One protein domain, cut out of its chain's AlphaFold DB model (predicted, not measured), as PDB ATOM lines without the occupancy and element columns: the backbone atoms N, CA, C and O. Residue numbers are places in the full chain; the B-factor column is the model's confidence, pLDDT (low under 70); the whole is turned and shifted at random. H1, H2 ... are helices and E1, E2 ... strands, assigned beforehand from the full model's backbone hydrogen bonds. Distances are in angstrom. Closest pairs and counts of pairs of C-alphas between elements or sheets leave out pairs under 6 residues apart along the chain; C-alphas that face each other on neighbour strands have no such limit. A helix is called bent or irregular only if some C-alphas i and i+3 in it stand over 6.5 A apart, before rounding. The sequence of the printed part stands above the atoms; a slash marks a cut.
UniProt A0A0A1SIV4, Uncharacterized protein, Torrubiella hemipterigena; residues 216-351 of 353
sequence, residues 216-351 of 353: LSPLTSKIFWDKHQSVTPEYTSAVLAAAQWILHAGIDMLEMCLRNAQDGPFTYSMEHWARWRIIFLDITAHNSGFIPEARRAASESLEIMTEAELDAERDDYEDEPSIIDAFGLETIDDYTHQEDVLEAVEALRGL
ATOM      1  N   LEU A 216     -10.475  54.344  83.908       92.69
ATOM      2  CA  LEU A 216     -11.235  54.972  82.818       92.69
ATOM      3  C   LEU A 216     -10.535  54.863  81.455       92.69
ATOM      4  O   LEU A 216     -11.072  55.332  80.444       92.69
ATOM      5  N   SER A 217      -9.332  54.287  81.413       94.56
ATOM      6  CA  SER A 217      -8.555  54.163  80.189       94.56
ATOM      7  C   SER A 217      -9.205  53.204  79.193       94.56
ATOM      8  O   SER A 217      -9.434  52.041  79.513       94.56
ATOM      9  N   PRO A 218      -9.435  53.606  77.931       93.50
ATOM     10  CA  PRO A 218      -9.870  52.674  76.897       93.50
ATOM     11  C   PRO A 218      -8.875  51.533  76.664       93.50
ATOM     12  O   PRO A 218      -9.276  50.494  76.138       93.50
ATOM     13  N   LEU A 219      -7.607  51.689  77.059       93.88
ATOM     14  CA  LEU A 219      -6.601  50.635  76.954       93.88
ATOM     15  C   LEU A 219      -6.918  49.439  77.862       93.88
ATOM     16  O   LEU A 219      -6.560  48.328  77.492       93.88
ATOM     17  N   THR A 220      -7.659  49.628  78.963       90.38
ATOM     18  CA  THR A 220      -8.124  48.540  79.849       90.38
ATOM     19  C   THR A 220      -9.389  47.842  79.342       90.38
ATOM     20  O   THR A 220      -9.830  46.833  79.894       90.38
ATOM     21  N   SER A 221      -9.983  48.340  78.253       88.81
ATOM     22  CA  SER A 221     -11.154  47.711  77.650       88.81
ATOM     23  C   SER A 221     -10.805  46.377  76.988       88.81
ATOM     24  O   SER A 221      -9.687  46.152  76.526       88.81
ATOM     25  N   LYS A 222     -11.805  45.500  76.859       85.69
ATOM     26  CA  LYS A 222     -11.627  44.150  76.309       85.69
ATOM     27  C   LYS A 222     -10.934  44.127  74.938       85.69
ATOM     28  O   LYS A 222     -10.118  43.247  74.703       85.69
ATOM     29  N   ILE A 223     -11.193  45.103  74.066       85.94
ATOM     30  CA  ILE A 223     -10.584  45.147  72.726       85.94
ATOM     31  C   ILE A 223      -9.059  45.330  72.772       85.94
ATOM     32  O   ILE A 223      -8.342  44.740  71.961       85.94
ATOM     33  N   PHE A 224      -8.561  46.101  73.739       87.38
ATOM     34  CA  PHE A 224      -7.138  46.374  73.918       87.38
ATOM     35  C   PHE A 224      -6.483  45.361  74.858       87.38
ATOM     36  O   PHE A 224      -5.333  44.989  74.639       87.38
ATOM     37  N   TRP A 225      -7.229  44.842  75.832       85.19
ATOM     38  CA  TRP A 225      -6.714  43.954  76.873       85.19
ATOM     39  C   TRP A 225      -6.753  42.459  76.502       85.19
ATOM     40  O   TRP A 225      -5.824  41.719  76.807       85.19
ATOM     41  N   ASP A 226      -7.792  41.978  75.806       84.31
ATOM     42  CA  ASP A 226      -7.971  40.550  75.487       84.31
ATOM     43  C   ASP A 226      -7.253  40.160  74.187       84.31
ATOM     44  O   ASP A 226      -7.643  40.596  73.103       84.31
ATOM     45  N   LYS A 227      -6.261  39.262  74.276       75.44
ATOM     46  CA  LYS A 227      -5.459  38.761  73.140       75.44
ATOM     47  C   LYS A 227      -6.269  38.240  71.957       75.44
ATOM     48  O   LYS A 227      -5.781  38.262  70.827       75.44
ATOM     49  N   HIS A 228      -7.476  37.743  72.204       74.94
ATOM     50  CA  HIS A 228      -8.299  37.094  71.190       74.94
ATOM     51  C   HIS A 228      -9.197  38.059  70.415       74.94
ATOM     52  O   HIS A 228      -9.832  37.642  69.445       74.94
ATOM     53  N   GLN A 229      -9.263  39.332  70.811       75.44
ATOM     54  CA  GLN A 229     -10.045  40.330  70.092       75.44
ATOM     55  C   GLN A 229      -9.216  41.032  69.016       75.44
ATOM     56  O   GLN A 229      -8.080  41.456  69.247       75.44
ATOM     57  N   SER A 230      -9.808  41.156  67.828       80.88
ATOM     58  CA  SER A 230      -9.270  41.944  66.719       80.88
ATOM     59  C   SER A 230      -9.947  43.309  66.692       80.88
ATOM     60  O   SER A 230     -11.174  43.395  66.751       80.88
ATOM     61  N   VAL A 231      -9.155  44.373  66.571       85.06
ATOM     62  CA  VAL A 231      -9.677  45.739  66.491       85.06
ATOM     63  C   VAL A 231     -10.082  46.030  65.047       85.06
ATOM     64  O   VAL A 231      -9.265  45.998  64.132       85.06
ATOM     65  N   THR A 232     -11.369  46.285  64.831       88.19
ATOM     66  CA  THR A 232     -11.947  46.608  63.518       88.19
ATOM     67  C   THR A 232     -12.249  48.109  63.392       88.19
ATOM     68  O   THR A 232     -12.350  48.797  64.412       88.19
ATOM     69  N   PRO A 233     -12.454  48.646  62.171       88.38
ATOM     70  CA  PRO A 233     -12.773  50.064  61.955       88.38
ATOM     71  C   PRO A 233     -13.998  50.576  62.715       88.38
ATOM     72  O   PRO A 233     -14.104  51.775  62.984       88.38
ATOM     73  N   GLU A 234     -14.911  49.681  63.094       84.50
ATOM     74  CA  GLU A 234     -16.049  50.022  63.941       84.50
ATOM     75  C   GLU A 234     -15.586  50.623  65.268       84.50
ATOM     76  O   GLU A 234     -16.221  51.556  65.727       84.50
ATOM     77  N   TYR A 235     -14.432  50.219  65.810       86.81
ATOM     78  CA  TYR A 235     -13.863  50.727  67.064       86.81
ATOM     79  C   TYR A 235     -13.079  52.041  66.941       86.81
ATOM     80  O   TYR A 235     -12.357  52.407  67.868       86.81
ATOM     81  N   THR A 236     -13.236  52.787  65.844       89.12
ATOM     82  CA  THR A 236     -12.530  54.060  65.593       89.12
ATOM     83  C   THR A 236     -12.537  55.005  66.804       89.12
ATOM     84  O   THR A 236     -11.501  55.562  67.150       89.12
ATOM     85  N   SER A 237     -13.675  55.169  67.490       88.56
ATOM     86  CA  SER A 237     -13.765  56.081  68.645       88.56
ATOM     87  C   SER A 237     -12.948  55.594  69.844       88.56
ATOM     88  O   SER A 237     -12.359  56.399  70.557       88.56
ATOM     89  N   ALA A 238     -12.912  54.277  70.069       89.94
ATOM     90  CA  ALA A 238     -12.126  53.680  71.142       89.94
ATOM     91  C   ALA A 238     -10.626  53.738  70.829       89.94
ATOM     92  O   ALA A 238      -9.843  54.001  71.728       89.94
ATOM     93  N   VAL A 239     -10.246  53.576  69.556       93.25
ATOM     94  CA  VAL A 239      -8.871  53.778  69.078       93.25
ATOM     95  C   VAL A 239      -8.407  55.208  69.302       93.25
ATOM     96  O   VAL A 239      -7.350  55.411  69.886       93.25
ATOM     97  N   LEU A 240      -9.198  56.196  68.878       94.75
ATOM     98  CA  LEU A 240      -8.859  57.606  69.073       94.75
ATOM     99  C   LEU A 240      -8.708  57.940  70.557       94.75
ATOM    100  O   LEU A 240      -7.755  58.608  70.932       94.75
ATOM    101  N   ALA A 241      -9.609  57.439  71.401       94.44
ATOM    102  CA  ALA A 241      -9.544  57.647  72.840       94.44
ATOM    103  C   ALA A 241      -8.345  56.923  73.489       94.44
ATOM    104  O   ALA A 241      -7.674  57.506  74.331       94.44
ATOM    105  N   ALA A 242      -8.032  55.688  73.084       96.31
ATOM    106  CA  ALA A 242      -6.851  54.955  73.550       96.31
ATOM    107  C   ALA A 242      -5.546  55.657  73.150       96.31
ATOM    108  O   ALA A 242      -4.623  55.742  73.955       96.31
ATOM    109  N   ALA A 243      -5.490  56.214  71.938       98.00
ATOM    110  CA  ALA A 243      -4.345  56.987  71.475       98.00
ATOM    111  C   ALA A 243      -4.065  58.189  72.393       98.00
ATOM    112  O   ALA A 243      -2.910  58.443  72.708       98.00
ATOM    113  N   GLN A 244      -5.096  58.872  72.911       97.69
ATOM    114  CA  GLN A 244      -4.906  59.995  73.846       97.69
ATOM    115  C   GLN A 244      -4.170  59.594  75.131       97.69
ATOM    116  O   GLN A 244      -3.404  60.393  75.656       97.69
ATOM    117  N   TRP A 245      -4.359  58.363  75.618       98.25
ATOM    118  CA  TRP A 245      -3.620  57.859  76.780       98.25
ATOM    119  C   TRP A 245      -2.139  57.686  76.492       98.25
ATOM    120  O   TRP A 245      -1.317  58.066  77.313       98.25
ATOM    121  N   ILE A 246      -1.791  57.182  75.311       98.50
ATOM    122  CA  ILE A 246      -0.387  57.090  74.913       98.50
ATOM    123  C   ILE A 246       0.207  58.481  74.684       98.50
ATOM    124  O   ILE A 246       1.301  58.757  75.149       98.50
ATOM    125  N   LEU A 247      -0.520  59.380  74.017       97.81
ATOM    126  CA  LEU A 247      -0.026  60.723  73.701       97.81
ATOM    127  C   LEU A 247       0.224  61.595  74.939       97.81
ATOM    128  O   LEU A 247       1.062  62.488  74.885       97.81
ATOM    129  N   HIS A 248      -0.521  61.379  76.025       97.44
ATOM    130  CA  HIS A 248      -0.468  62.241  77.211       97.44
ATOM    131  C   HIS A 248       0.064  61.568  78.476       97.44
ATOM    132  O   HIS A 248       0.442  62.280  79.395       97.44
ATOM    133  N   ALA A 249       0.094  60.238  78.524       97.50
ATOM    134  CA  ALA A 249       0.587  59.461  79.660       97.50
ATOM    135  C   ALA A 249       1.443  58.265  79.197       97.50
ATOM    136  O   ALA A 249       1.579  57.281  79.912       97.50
ATOM    137  N   GLY A 250       1.990  58.284  77.974       97.25
ATOM    138  CA  GLY A 250       2.694  57.134  77.391       97.25
ATOM    139  C   GLY A 250       3.900  56.661  78.203       97.25
ATOM    140  O   GLY A 250       4.090  55.454  78.340       97.25
ATOM    141  N   ILE A 251       4.660  57.599  78.775       95.50
ATOM    142  CA  ILE A 251       5.786  57.317  79.676       95.50
ATOM    143  C   ILE A 251       5.290  56.602  80.935       95.50
ATOM    144  O   ILE A 251       5.779  55.522  81.257       95.50
ATOM    145  N   ASP A 252       4.253  57.131  81.582       96.44
ATOM    146  CA  ASP A 252       3.684  56.528  82.787       96.44
ATOM    147  C   ASP A 252       3.088  55.140  82.519       96.44
ATOM    148  O   ASP A 252       3.273  54.195  83.287       96.44
ATOM    149  N   MET A 253       2.395  54.992  81.388       97.50
ATOM    150  CA  MET A 253       1.819  53.719  80.958       97.50
ATOM    151  C   MET A 253       2.916  52.678  80.692       97.50
ATOM    152  O   MET A 253       2.730  51.504  81.021       97.50
ATOM    153  N   LEU A 254       4.060  53.090  80.131       96.19
ATOM    154  CA  LEU A 254       5.229  52.225  79.984       96.19
ATOM    155  C   LEU A 254       5.831  51.874  81.348       96.19
ATOM    156  O   LEU A 254       6.093  50.697  81.586       96.19
ATOM    157  N   GLU A 255       6.018  52.842  82.249       94.56
ATOM    158  CA  GLU A 255       6.557  52.600  83.593       94.56
ATOM    159  C   GLU A 255       5.725  51.542  84.334       94.56
ATOM    160  O   GLU A 255       6.266  50.571  84.872       94.56
ATOM    161  N   MET A 256       4.397  51.676  84.297       95.56
ATOM    162  CA  MET A 256       3.472  50.701  84.871       95.56
ATOM    163  C   MET A 256       3.648  49.302  84.275       95.56
ATOM    164  O   MET A 256       3.671  48.312  85.009       95.56
ATOM    165  N   CYS A 257       3.790  49.206  82.952       95.56
ATOM    166  CA  CYS A 257       4.018  47.944  82.251       95.56
ATOM    167  C   CYS A 257       5.390  47.331  82.563       95.56
ATOM    168  O   CYS A 257       5.485  46.111  82.715       95.56
ATOM    169  N   LEU A 258       6.436  48.151  82.682       92.69
ATOM    170  CA  LEU A 258       7.771  47.717  83.079       92.69
ATOM    171  C   LEU A 258       7.745  47.166  84.500       92.69
ATOM    172  O   LEU A 258       8.288  46.098  84.739       92.69
ATOM    173  N   ARG A 259       7.069  47.835  85.436       92.06
ATOM    174  CA  ARG A 259       7.053  47.456  86.858       92.06
ATOM    175  C   ARG A 259       5.988  46.422  87.231       92.06
ATOM    176  O   ARG A 259       5.804  46.144  88.414       92.06
ATOM    177  N   ASN A 260       5.296  45.847  86.247       93.50
ATOM    178  CA  ASN A 260       4.175  44.930  86.463       93.50
ATOM    179  C   ASN A 260       3.149  45.482  87.472       93.50
ATOM    180  O   ASN A 260       2.748  44.797  88.421       93.50
ATOM    181  N   ALA A 261       2.792  46.757  87.310       94.94
ATOM    182  CA  ALA A 261       1.950  47.477  88.249       94.94
ATOM    183  C   ALA A 261       0.506  46.965  88.230       94.94
ATOM    184  O   ALA A 261      -0.037  46.595  87.186       94.94
ATOM    185  N   GLN A 262      -0.141  46.991  89.388       94.12
ATOM    186  CA  GLN A 262      -1.526  46.603  89.575       94.12
ATOM    187  C   GLN A 262      -2.369  47.802  90.016       94.12
ATOM    188  O   GLN A 262      -2.064  48.467  91.006       94.12
ATOM    189  N   ASP A 263      -3.471  48.022  89.300       92.31
ATOM    190  CA  ASP A 263      -4.531  48.970  89.648       92.31
ATOM    191  C   ASP A 263      -5.873  48.225  89.637       92.31
ATOM    192  O   ASP A 263      -6.431  47.880  88.588       92.31
ATOM    193  N   GLY A 264      -6.365  47.887  90.831       89.00
ATOM    194  CA  GLY A 264      -7.584  47.099  91.002       89.00
ATOM    195  C   GLY A 264      -7.526  45.748  90.263       89.00
ATOM    196  O   GLY A 264      -6.682  44.907  90.594       89.00
ATOM    197  N   PRO A 265      -8.437  45.481  89.301       88.75
ATOM    198  CA  PRO A 265      -8.465  44.222  88.558       88.75
ATOM    199  C   PRO A 265      -7.446  44.160  87.408       88.75
ATOM    200  O   PRO A 265      -7.351  43.120  86.754       88.75
ATOM    201  N   PHE A 266      -6.738  45.254  87.119       92.38
ATOM    202  CA  PHE A 266      -5.849  45.364  85.971       92.38
ATOM    203  C   PHE A 266      -4.388  45.235  86.399       92.38
ATOM    204  O   PHE A 266      -3.920  45.961  87.273       92.38
ATOM    205  N   THR A 267      -3.667  44.321  85.753       93.69
ATOM    206  CA  THR A 267      -2.211  44.187  85.866       93.69
ATOM    207  C   THR A 267      -1.580  44.649  84.563       93.69
ATOM    208  O   THR A 267      -1.740  44.003  83.528       93.69
ATOM    209  N   TYR A 268      -0.871  45.765  84.620       94.81
ATOM    210  CA  TYR A 268      -0.141  46.338  83.502       94.81
ATOM    211  C   TYR A 268       1.165  45.578  83.355       94.81
ATOM    212  O   TYR A 268       1.874  45.393  84.331       94.81
ATOM    213  N   SER A 269       1.478  45.107  82.156       93.81
ATOM    214  CA  SER A 269       2.720  44.375  81.897       93.81
ATOM    215  C   SER A 269       3.241  44.695  80.507       93.81
ATOM    216  O   SER A 269       2.488  45.161  79.646       93.81
ATOM    217  N   MET A 270       4.511  44.394  80.249       94.12
ATOM    218  CA  MET A 270       5.108  44.585  78.923       94.12
ATOM    219  C   MET A 270       4.396  43.798  77.811       94.12
ATOM    220  O   MET A 270       4.428  44.191  76.648       94.12
ATOM    221  N   GLU A 271       3.673  42.733  78.159       92.62
ATOM    222  CA  GLU A 271       2.805  42.028  77.219       92.62
ATOM    223  C   GLU A 271       1.633  42.901  76.736       92.62
ATOM    224  O   GLU A 271       1.312  42.909  75.545       92.62
ATOM    225  N   HIS A 272       1.013  43.661  77.643       94.31
ATOM    226  CA  HIS A 272      -0.047  44.610  77.299       94.31
ATOM    227  C   HIS A 272       0.511  45.765  76.463       94.31
ATOM    228  O   HIS A 272      -0.075  46.095  75.433       94.31
ATOM    229  N   TRP A 273       1.680  46.299  76.833       96.06
ATOM    230  CA  TRP A 273       2.370  47.332  76.055       96.06
ATOM    231  C   TRP A 273       2.632  46.887  74.610       96.06
ATOM    232  O   TRP A 273       2.210  47.545  73.654       96.06
ATOM    233  N   ALA A 274       3.241  45.709  74.439       93.81
ATOM    234  CA  ALA A 274       3.508  45.120  73.130       93.81
ATOM    235  C   ALA A 274       2.216  44.910  72.327       93.81
ATOM    236  O   ALA A 274       2.159  45.192  71.128       93.81
ATOM    237  N   ARG A 275       1.149  44.450  72.989       93.00
ATOM    238  CA  ARG A 275      -0.161  44.277  72.358       93.00
ATOM    239  C   ARG A 275      -0.734  45.602  71.859       93.00
ATOM    240  O   ARG A 275      -1.215  45.644  70.726       93.00
ATOM    241  N   TRP A 276      -0.700  46.665  72.659       96.50
ATOM    242  CA  TRP A 276      -1.177  47.981  72.228       96.50
ATOM    243  C   TRP A 276      -0.384  48.490  71.025       96.50
ATOM    244  O   TRP A 276      -0.986  48.954  70.057       96.50
ATOM    245  N   ARG A 277       0.944  48.299  71.030       96.12
ATOM    246  CA  ARG A 277       1.816  48.636  69.896       96.12
ATOM    247  C   ARG A 277       1.395  47.895  68.622       96.12
ATOM    248  O   ARG A 277       1.210  48.530  67.587       96.12
ATOM    249  N   ILE A 278       1.181  46.577  68.695       94.06
ATOM    250  CA  ILE A 278       0.711  45.762  67.556       94.06
ATOM    251  C   ILE A 278      -0.627  46.285  67.022       94.06
ATOM    252  O   ILE A 278      -0.782  46.451  65.814       94.06
ATOM    253  N   ILE A 279      -1.577  46.592  67.909       94.56
ATOM    254  CA  ILE A 279      -2.880  47.139  67.513       94.56
ATOM    255  C   ILE A 279      -2.704  48.462  66.756       94.56
ATOM    256  O   ILE A 279      -3.305  48.639  65.694       94.56
ATOM    257  N   PHE A 280      -1.885  49.389  67.261       96.81
ATOM    258  CA  PHE A 280      -1.644  50.656  66.572       96.81
ATOM    259  C   PHE A 280      -0.935  50.458  65.227       96.81
ATOM    260  O   PHE A 280      -1.356  51.069  64.243       96.81
ATOM    261  N   LEU A 281       0.045  49.550  65.131       95.50
ATOM    262  CA  LEU A 281       0.690  49.189  63.861       95.50
ATOM    263  C   LEU A 281      -0.335  48.688  62.835       95.50
ATOM    264  O   LEU A 281      -0.402  49.224  61.725       95.50
ATOM    265  N   ASP A 282      -1.196  47.743  63.219       93.88
ATOM    266  CA  ASP A 282      -2.254  47.210  62.352       93.88
ATOM    267  C   ASP A 282      -3.204  48.313  61.852       93.88
ATOM    268  O   ASP A 282      -3.631  48.310  60.692       93.88
ATOM    269  N   ILE A 283      -3.510  49.299  62.699       95.19
ATOM    270  CA  ILE A 283      -4.358  50.441  62.340       95.19
ATOM    271  C   ILE A 283      -3.672  51.336  61.303       95.19
ATOM    272  O   ILE A 283      -4.335  51.775  60.356       95.19
ATOM    273  N   THR A 284      -2.367  51.599  61.433       95.75
ATOM    274  CA  THR A 284      -1.628  52.452  60.480       95.75
ATOM    275  C   THR A 284      -1.542  51.861  59.070       95.75
ATOM    276  O   THR A 284      -1.407  52.614  58.100       95.75
ATOM    277  N   ALA A 285      -1.696  50.541  58.922       92.50
ATOM    278  CA  ALA A 285      -1.613  49.865  57.634       92.50
ATOM    279  C   ALA A 285      -2.594  50.450  56.596       92.50
ATOM    280  O   ALA A 285      -3.772  50.697  56.864       92.50
ATOM    281  N   HIS A 286      -2.138  50.615  55.348       78.25
ATOM    282  CA  HIS A 286      -2.926  51.255  54.283       78.25
ATOM    283  C   HIS A 286      -4.296  50.597  54.012       78.25
ATOM    284  O   HIS A 286      -5.227  51.286  53.591       78.25
ATOM    285  N   ASN A 287      -4.438  49.296  54.286       84.19
ATOM    286  CA  ASN A 287      -5.663  48.519  54.063       84.19
ATOM    287  C   ASN A 287      -6.471  48.253  55.346       84.19
ATOM    288  O   ASN A 287      -7.378  47.425  55.323       84.19
ATOM    289  N   SER A 288      -6.174  48.941  56.451       88.50
ATOM    290  CA  SER A 288      -6.815  48.697  57.752       88.50
ATOM    291  C   SER A 288      -8.310  49.041  57.784       88.50
ATOM    292  O   SER A 288      -9.044  48.578  58.650       88.50
ATOM    293  N   GLY A 289      -8.785  49.861  56.840       91.50
ATOM    294  CA  GLY A 289     -10.176  50.323  56.778       91.50
ATOM    295  C   GLY A 289     -10.515  51.436  57.776       91.50
ATOM    296  O   GLY A 289     -11.626  51.959  57.734       91.50
ATOM    297  N   PHE A 290      -9.570  51.840  58.632       93.25
ATOM    298  CA  PHE A 290      -9.744  52.960  59.553       93.25
ATOM    299  C   PHE A 290      -9.716  54.309  58.832       93.25
ATOM    300  O   PHE A 290      -9.064  54.491  57.796       93.25
ATOM    301  N   ILE A 291     -10.418  55.283  59.414       92.69
ATOM    302  CA  ILE A 291     -10.420  56.659  58.917       92.69
ATOM    303  C   ILE A 291      -9.025  57.301  59.057       92.69
ATOM    304  O   ILE A 291      -8.257  56.915  59.940       92.69
ATOM    305  N   PRO A 292      -8.681  58.309  58.227       95.12
ATOM    306  CA  PRO A 292      -7.360  58.939  58.260       95.12
ATOM    307  C   PRO A 292      -6.952  59.500  59.626       95.12
ATOM    308  O   PRO A 292      -5.778  59.447  59.968       95.12
ATOM    309  N   GLU A 293      -7.911  60.018  60.394       94.25
ATOM    310  CA  GLU A 293      -7.682  60.563  61.735       94.25
ATOM    311  C   GLU A 293      -7.196  59.488  62.715       94.25
ATOM    312  O   GLU A 293      -6.165  59.671  63.352       94.25
ATOM    313  N   ALA A 294      -7.861  58.330  62.761       94.19
ATOM    314  CA  ALA A 294      -7.463  57.214  63.619       94.19
ATOM    315  C   ALA A 294      -6.092  56.647  63.238       94.19
ATOM    316  O   ALA A 294      -5.305  56.312  64.114       94.19
ATOM    317  N   ARG A 295      -5.777  56.590  61.937       96.94
ATOM    318  CA  ARG A 295      -4.443  56.178  61.478       96.94
ATOM    319  C   ARG A 295      -3.354  57.154  61.901       96.94
ATOM    320  O   ARG A 295      -2.269  56.719  62.259       96.94
ATOM    321  N   ARG A 296      -3.642  58.457  61.853       96.94
ATOM    322  CA  ARG A 296      -2.699  59.480  62.308       96.94
ATOM    323  C   ARG A 296      -2.469  59.379  63.811       96.94
ATOM    324  O   ARG A 296      -1.323  59.268  64.212       96.94
ATOM    325  N   ALA A 297      -3.542  59.330  64.601       96.88
ATOM    326  CA  ALA A 297      -3.442  59.193  66.051       96.88
ATOM    327  C   ALA A 297      -2.669  57.923  66.450       96.88
ATOM    328  O   ALA A 297      -1.802  57.988  67.306       96.88
ATOM    329  N   ALA A 298      -2.915  56.792  65.776       97.81
ATOM    330  CA  ALA A 298      -2.151  55.561  65.991       97.81
ATOM    331  C   ALA A 298      -0.659  55.721  65.648       97.81
ATOM    332  O   ALA A 298       0.187  55.233  66.388       97.81
ATOM    333  N   SER A 299      -0.331  56.416  64.555       98.19
ATOM    334  CA  SER A 299       1.058  56.713  64.177       98.19
ATOM    335  C   SER A 299       1.758  57.582  65.221       98.19
ATOM    336  O   SER A 299       2.852  57.246  65.647       98.19
ATOM    337  N   GLU A 300       1.112  58.662  65.664       98.25
ATOM    338  CA  GLU A 300       1.644  59.556  66.701       98.25
ATOM    339  C   GLU A 300       1.809  58.802  68.033       98.25
ATOM    340  O   GLU A 300       2.825  58.939  68.706       98.25
ATOM    341  N   SER A 301       0.865  57.924  68.392       98.44
ATOM    342  CA  SER A 301       1.015  57.041  69.552       98.44
ATOM    343  C   SER A 301       2.233  56.123  69.425       98.44
ATOM    344  O   SER A 301       2.967  55.983  70.392       98.44
ATOM    345  N   LEU A 302       2.494  55.526  68.258       98.44
ATOM    346  CA  LEU A 302       3.677  54.676  68.052       98.44
ATOM    347  C   LEU A 302       4.995  55.447  68.186       98.44
ATOM    348  O   LEU A 302       5.974  54.886  68.687       98.44
ATOM    349  N   GLU A 303       5.024  56.709  67.756       98.12
ATOM    350  CA  GLU A 303       6.169  57.602  67.958       98.12
ATOM    351  C   GLU A 303       6.415  57.806  69.458       98.12
ATOM    352  O   GLU A 303       7.497  57.466  69.932       98.12
ATOM    353  N   ILE A 304       5.388  58.197  70.225       98.00
ATOM    354  CA  ILE A 304       5.497  58.375  71.684       98.00
ATOM    355  C   ILE A 304       5.871  57.075  72.405       98.00
ATOM    356  O   ILE A 304       6.703  57.093  73.306       98.00
ATOM    357  N   MET A 305       5.312  55.927  72.005       98.00
ATOM    358  CA  MET A 305       5.700  54.633  72.583       98.00
ATOM    359  C   MET A 305       7.186  54.349  72.361       98.00
ATOM    360  O   MET A 305       7.861  53.852  73.253       98.00
ATOM    361  N   THR A 306       7.700  54.665  71.172       96.69
ATOM    362  CA  THR A 306       9.114  54.461  70.838       96.69
ATOM    363  C   THR A 306      10.012  55.425  71.612       96.69
ATOM    364  O   THR A 306      11.058  55.012  72.102       96.69
ATOM    365  N   GLU A 307       9.609  56.689  71.755       94.94
ATOM    366  CA  GLU A 307      10.325  57.681  72.566       94.94
ATOM    367  C   GLU A 307      10.392  57.257  74.038       94.94
ATOM    368  O   GLU A 307      11.486  57.178  74.589       94.94
ATOM    369  N   ALA A 308       9.259  56.868  74.629       93.75
ATOM    370  CA  ALA A 308       9.197  56.392  76.009       93.75
ATOM    371  C   ALA A 308      10.114  55.179  76.246       93.75
ATOM    372  O   ALA A 308      10.833  55.126  77.242       93.75
ATOM    373  N   GLU A 309      10.129  54.217  75.316       93.88
ATOM    374  CA  GLU A 309      11.019  53.056  75.405       93.88
ATOM    375  C   GLU A 309      12.505  53.451  75.324       93.88
ATOM    376  O   GLU A 309      13.319  52.926  76.080       93.88
ATOM    377  N   LEU A 310      12.866  54.372  74.425       91.19
ATOM    378  CA  LEU A 310      14.243  54.857  74.288       91.19
ATOM    379  C   LEU A 310      14.706  55.634  75.517       91.19
ATOM    380  O   LEU A 310      15.874  55.538  75.893       91.19
ATOM    381  N   ASP A 311      13.819  56.413  76.125       87.75
ATOM    382  CA  ASP A 311      14.136  57.130  77.351       87.75
ATOM    383  C   ASP A 311      14.304  56.147  78.513       87.75
ATOM    384  O   ASP A 311      15.222  56.310  79.317       87.75
ATOM    385  N   ALA A 312      13.496  55.080  78.586       87.56
ATOM    386  CA  ALA A 312      13.620  54.060  79.636       87.56
ATOM    387  C   ALA A 312      14.975  53.328  79.586       87.56
ATOM    388  O   ALA A 312      15.520  52.956  80.623       87.56
ATOM    389  N   GLU A 313      15.557  53.167  78.395       84.31
ATOM    390  CA  GLU A 313      16.892  52.582  78.203       84.31
ATOM    391  C   GLU A 313      18.040  53.510  78.653       84.31
ATOM    392  O   GLU A 313      19.163  53.041  78.856       84.31
ATOM    393  N   ARG A 314      17.802  54.824  78.792       81.62
ATOM    394  CA  ARG A 314      18.845  55.813  79.127       81.62
ATOM    395  C   ARG A 314      19.138  55.941  80.621       81.62
ATOM    396  O   ARG A 314      20.135  56.571  80.954       81.62
ATOM    397  N   ASP A 315      18.332  55.322  81.484       65.69
ATOM    398  CA  ASP A 315      18.465  55.364  82.953       65.69
ATOM    399  C   ASP A 315      18.430  56.796  83.545       65.69
ATOM    400  O   ASP A 315      18.838  57.027  84.678       65.69
ATOM    401  N   ASP A 316      17.911  57.776  82.791       63.88
ATOM    402  CA  ASP A 316      17.812  59.191  83.195       63.88
ATOM    403  C   ASP A 316      16.585  59.474  84.108       63.88
ATOM    404  O   ASP A 316      16.283  60.626  84.410       63.88
ATOM    405  N   TYR A 317      15.875  58.437  84.580       60.69
ATOM    406  CA  TYR A 317      14.604  58.547  85.323       60.69
ATOM    407  C   TYR A 317      14.740  58.753  86.843       60.69
ATOM    408  O   TYR A 317      13.731  58.766  87.544       60.69
ATOM    409  N   GLU A 318      15.950  58.908  87.390       64.25
ATOM    410  CA  GLU A 318      16.131  58.981  88.853       64.25
ATOM    411  C   GLU A 318      15.483  60.222  89.512       64.25
ATOM    412  O   GLU A 318      15.245  60.201  90.721       64.25
ATOM    413  N   ASP A 319      15.163  61.276  88.747       67.38
ATOM    414  CA  ASP A 319      14.676  62.560  89.281       67.38
ATOM    415  C   ASP A 319      13.167  62.830  89.075       67.38
ATOM    416  O   ASP A 319      12.634  63.762  89.689       67.38
ATOM    417  N   GLU A 320      12.455  62.053  88.250       74.50
ATOM    418  CA  GLU A 320      11.012  62.249  88.032       74.50
ATOM    419  C   GLU A 320      10.168  61.453  89.045       74.50
ATOM    420  O   GLU A 320      10.525  60.329  89.414       74.50
ATOM    421  N   PRO A 321       9.051  62.018  89.547       81.62
ATOM    422  CA  PRO A 321       8.155  61.284  90.432       81.62
ATOM    423  C   PRO A 321       7.591  60.061  89.699       81.62
ATOM    424  O   PRO A 321       6.999  60.182  88.637       81.62
ATOM    425  N   SER A 322       7.767  58.875  90.278       91.06
ATOM    426  CA  SER A 322       7.219  57.629  89.731       91.06
ATOM    427  C   SER A 322       5.691  57.631  89.807       91.06
ATOM    428  O   SER A 322       5.135  57.904  90.878       91.06
ATOM    429  N   ILE A 323       4.997  57.227  88.733       94.31
ATOM    430  CA  ILE A 323       3.532  57.056  88.782       94.31
ATOM    431  C   ILE A 323       3.127  55.978  89.800       94.31
ATOM    432  O   ILE A 323       2.072  56.069  90.438       94.31
ATOM    433  N   ILE A 324       3.986  54.970  90.000       93.88
ATOM    434  CA  ILE A 324       3.777  53.915  90.997       93.88
ATOM    435  C   ILE A 324       3.718  54.520  92.390       93.88
ATOM    436  O   ILE A 324       2.810  54.194  93.149       93.88
ATOM    437  N   ASP A 325       4.643  55.420  92.716       92.81
ATOM    438  CA  ASP A 325       4.686  56.068  94.024       92.81
ATOM    439  C   ASP A 325       3.573  57.110  94.166       92.81
ATOM    440  O   ASP A 325       2.884  57.135  95.190       92.81
ATOM    441  N   ALA A 326       3.345  57.920  93.125       92.12
ATOM    442  CA  ALA A 326       2.334  58.973  93.114       92.12
ATOM    443  C   ALA A 326       0.928  58.423  93.389       92.12
ATOM    444  O   ALA A 326       0.188  58.961  94.217       92.12
ATOM    445  N   PHE A 327       0.569  57.312  92.740       94.12
ATOM    446  CA  PHE A 327      -0.737  56.674  92.919       94.12
ATOM    447  C   PHE A 327      -0.719  55.503  93.895       94.12
ATOM    448  O   PHE A 327      -1.779  55.004  94.288       94.12
ATOM    449  N   GLY A 328       0.468  55.111  94.354       93.19
ATOM    450  CA  GLY A 328       0.668  54.036  95.306       93.19
ATOM    451  C   GLY A 328       0.231  52.676  94.779       93.19
ATOM    452  O   GLY A 328      -0.461  51.934  95.482       93.19
ATOM    453  N   LEU A 329       0.593  52.392  93.535       93.81
ATOM    454  CA  LEU A 329       0.264  51.152  92.850       93.81
ATOM    455  C   LEU A 329       1.085  49.993  93.419       93.81
ATOM    456  O   LEU A 329       2.224  50.163  93.852       93.81
ATOM    457  N   GLU A 330       0.498  48.800  93.431       93.25
ATOM    458  CA  GLU A 330       1.209  47.592  93.852       93.25
ATOM    459  C   GLU A 330       2.020  47.045  92.675       93.25
ATOM    460  O   GLU A 330       1.519  46.985  91.556       93.25
ATOM    461  N   THR A 331       3.265  46.629  92.899       92.19
ATOM    462  CA  THR A 331       4.090  45.968  91.876       92.19
ATOM    463  C   THR A 331       4.125  44.472  92.134       92.19
ATOM    464  O   THR A 331       4.371  44.033  93.261       92.19
ATOM    465  N   ILE A 332       3.894  43.670  91.097       87.38
ATOM    466  CA  ILE A 332       3.962  42.214  91.214       87.38
ATOM    467  C   ILE A 332       5.396  41.773  90.906       87.38
ATOM    468  O   ILE A 332       5.831  41.815  89.755       87.38
ATOM    469  N   ASP A 333       6.110  41.320  91.940       71.81
ATOM    470  CA  ASP A 333       7.461  40.745  91.856       71.81
ATOM    471  C   ASP A 333       7.446  39.364  91.170       71.81
ATOM    472  O   ASP A 333       7.803  38.346  91.765       71.81
ATOM    473  N   ASP A 334       7.015  39.288  89.912       59.91
ATOM    474  CA  ASP A 334       7.208  38.097  89.085       59.91
ATOM    475  C   ASP A 334       8.388  38.341  88.136       59.91
ATOM    476  O   ASP A 334       8.247  38.624  86.947       59.91
ATOM    477  N   TYR A 335       9.593  38.265  88.712       50.38
ATOM    478  CA  TYR A 335      10.888  38.444  88.037       50.38
ATOM    479  C   TYR A 335      11.147  37.429  86.910       50.38
ATOM    480  O   TYR A 335      12.147  37.524  86.203       50.38
ATOM    481  N   THR A 336      10.287  36.425  86.741       53.94
ATOM    482  CA  THR A 336      10.615  35.235  85.956       53.94
ATOM    483  C   THR A 336      10.455  35.393  84.438       53.94
ATOM    484  O   THR A 336      10.898  34.502  83.720       53.94
ATOM    485  N   HIS A 337       9.877  36.496  83.935       54.94
ATOM    486  CA  HIS A 337       9.566  36.660  82.499       54.94
ATOM    487  C   HIS A 337       9.879  38.034  81.875       54.94
ATOM    488  O   HIS A 337       9.571  38.242  80.704       54.94
ATOM    489  N   GLN A 338      10.491  38.984  82.590       54.12
ATOM    490  CA  GLN A 338      10.788  40.308  82.014       54.12
ATOM    491  C   GLN A 338      11.825  40.261  80.879       54.12
ATOM    492  O   GLN A 338      11.613  40.920  79.863       54.12
ATOM    493  N   GLU A 339      12.895  39.464  81.009       58.03
ATOM    494  CA  GLU A 339      13.907  39.306  79.945       58.03
ATOM    495  C   GLU A 339      13.301  38.689  78.673       58.03
ATOM    496  O   GLU A 339      13.513  39.211  77.580       58.03
ATOM    497  N   ASP A 340      12.462  37.656  78.813       57.41
ATOM    498  CA  ASP A 340      11.790  36.997  77.681       57.41
ATOM    499  C   ASP A 340      10.837  37.950  76.931       57.41
ATOM    500  O   ASP A 340      10.670  37.859  75.712       57.41
ATOM    501  N   VAL A 341      10.181  38.870  77.651       57.41
ATOM    502  CA  VAL A 341       9.262  39.842  77.044       57.41
ATOM    503  C   VAL A 341      10.025  40.992  76.389       57.41
ATOM    504  O   VAL A 341       9.619  41.423  75.311       57.41
ATOM    505  N   LEU A 342      11.139  41.453  76.971       56.75
ATOM    506  CA  LEU A 342      12.008  42.437  76.317       56.75
ATOM    507  C   LEU A 342      12.579  41.876  75.006       56.75
ATOM    508  O   LEU A 342      12.471  42.534  73.975       56.75
ATOM    509  N   GLU A 343      13.073  40.631  75.008       61.91
ATOM    510  CA  GLU A 343      13.530  39.951  73.785       61.91
ATOM    511  C   GLU A 343      12.399  39.807  72.748       61.91
ATOM    512  O   GLU A 343      12.619  39.974  71.546       61.91
ATOM    513  N   ALA A 344      11.162  39.535  73.181       58.25
ATOM    514  CA  ALA A 344      10.008  39.468  72.283       58.25
ATOM    515  C   ALA A 344       9.625  40.841  71.698       58.25
ATOM    516  O   ALA A 344       9.245  40.925  70.528       58.25
ATOM    517  N   VAL A 345       9.742  41.921  72.478       54.47
ATOM    518  CA  VAL A 345       9.530  43.301  72.013       54.47
ATOM    519  C   VAL A 345      10.627  43.714  71.028       54.47
ATOM    520  O   VAL A 345      10.319  44.259  69.969       54.47
ATOM    521  N   GLU A 346      11.889  43.375  71.292       62.62
ATOM    522  CA  GLU A 346      12.995  43.578  70.350       62.62
ATOM    523  C   GLU A 346      12.803  42.785  69.047       62.62
ATOM    524  O   GLU A 346      13.045  43.303  67.953       62.62
ATOM    525  N   ALA A 347      12.289  41.556  69.129       61.03
ATOM    526  CA  ALA A 347      11.943  40.767  67.950       61.03
ATOM    527  C   ALA A 347      10.813  41.409  67.120       61.03
ATOM    528  O   ALA A 347      10.823  41.302  65.892       61.03
ATOM    529  N   LEU A 348       9.869  42.110  67.761       54.16
ATOM    530  CA  LEU A 348       8.834  42.896  67.080       54.16
ATOM    531  C   LEU A 348       9.395  44.189  66.464       54.16
ATOM    532  O   LEU A 348       8.988  44.538  65.357       54.16
ATOM    533  N   ARG A 349      10.366  44.858  67.106       55.72
ATOM    534  CA  ARG A 349      11.103  46.000  66.519       55.72
ATOM    535  C   ARG A 349      11.821  45.602  65.219       55.72
ATOM    536  O   ARG A 349      11.875  46.379  64.273       55.72
ATOM    537  N   GLY A 350      12.307  44.361  65.126       53.75
ATOM    538  CA  GLY A 350      12.925  43.807  63.913       53.75
ATOM    539  C   GLY A 350      11.969  43.502  62.747       53.75
ATOM    540  O   GLY A 350      12.440  43.102  61.680       53.75
ATOM    541  N   LEU A 351      10.651  43.657  62.928       48.72
ATOM    542  CA  LEU A 351       9.629  43.442  61.892       48.72
ATOM    543  C   LEU A 351       9.182  44.732  61.183       48.72
ATOM    544  O   LEU A 351       8.317  44.658  60.308       48.72
TER     545      LEU A 351
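AT A GLANCE: This is residues 216 to 351 of the 353 residues of an uncharacterized protein of Torrubiella hemipterigena (UniProt A0A0A1SIV4). Three long helical stretches, H2a, H3 and H4, pack together with their centres in a triangle, and H2b, the second arm of the bent helix H2, turns across one end of H3 and H4. H7 packs beside the first part of H3 on the outside, H1 packs on H3, H6 packs on H2b, and residues 313 to 321, which include H5, stick out. The printed part has 136 residues, with seven named helices and one named strand in the order H1, H2, E1, H3, H4, H5, H6, H7, and the class is mostly helix. It is compact, with a radius of gyration of the C-alphas of 14.7 A and spans of 41 by 32 by 28 A.

IN THESE COORDINATES: H1 is residues 222 to 225, with C-alpha 222 at (-11.627, 44.150, 76.309). H2, residues 233 to 258, was assigned as one helix by its hydrogen bonds but is bent: C-alphas 248 and 251 are 8.3 A apart. Its arms are H2a, residues 233 to 248, 23.1 A long, and H2b, residues 251 to 258, 10.4 A long. H2a is irregular, with C-alphas 234 and 237 8.0 A apart, and has a kink of 35 degrees near residue 240. E1 is residues 261 to 263, and H3, residues 270 to 284, is 21.2 A long. H4, residues 292 to 312, is 30.3 A long. H5, residues 316 to 319, is irregular, with C-alphas 316 and 319 7.6 A apart. H6 is residues 323 to 327, and H7, residues 338 to 349, is 16.5 A long and ends with C-alpha 349 at (11.103, 46.000, 66.519).

HOW THE PARTS SIT: H3, the hub, touches four other helices. It forms a helical hairpin with H4, at a shallow tilt of 34 degrees, only just short of steep; their closest C-alphas, of Thr 284 and Arg 295, are 4.8 A apart. H3 touches H2b with residues 270 to 273 alone, at a steep tilt of 52 degrees, opposite ways; the closest C-alphas, of Cys 257 and Met 270, are 4.9 A apart. H3 touches H7 with residues 270 to 274 alone, the same way at a shallow tilt of 13 degrees, closest at the C-alphas of Ala 274 and Val 345, 6.4 A. H1 touches H3 at the C-alphas of Phe 224 and Trp 276, 6.4 A. H2a touches H4 the same way at 34.9 degrees, a tilt only just shallow, closest at the C-alphas of Ile 246 and Ser 301, 5.5 A. H2b touches H6 at the C-alphas of Asp 252 and Ile 323, 6.0 A. E1 pairs with no named strand. Every O i to N i+4 pair is within hydrogen-bond range in H2b, H3, H4, H6 and H7, and 9 of 12 are in H2a; H1 and H5 are too short for such a pair.

THE WHOLE: The two farthest C-alphas, of Asn 287 and Asp 319, are 43.0 A apart. The printed part has no cut and no long link. Its mean pLDDT is 86.3; residues 315 to 319 and 334 to 351 are under 70.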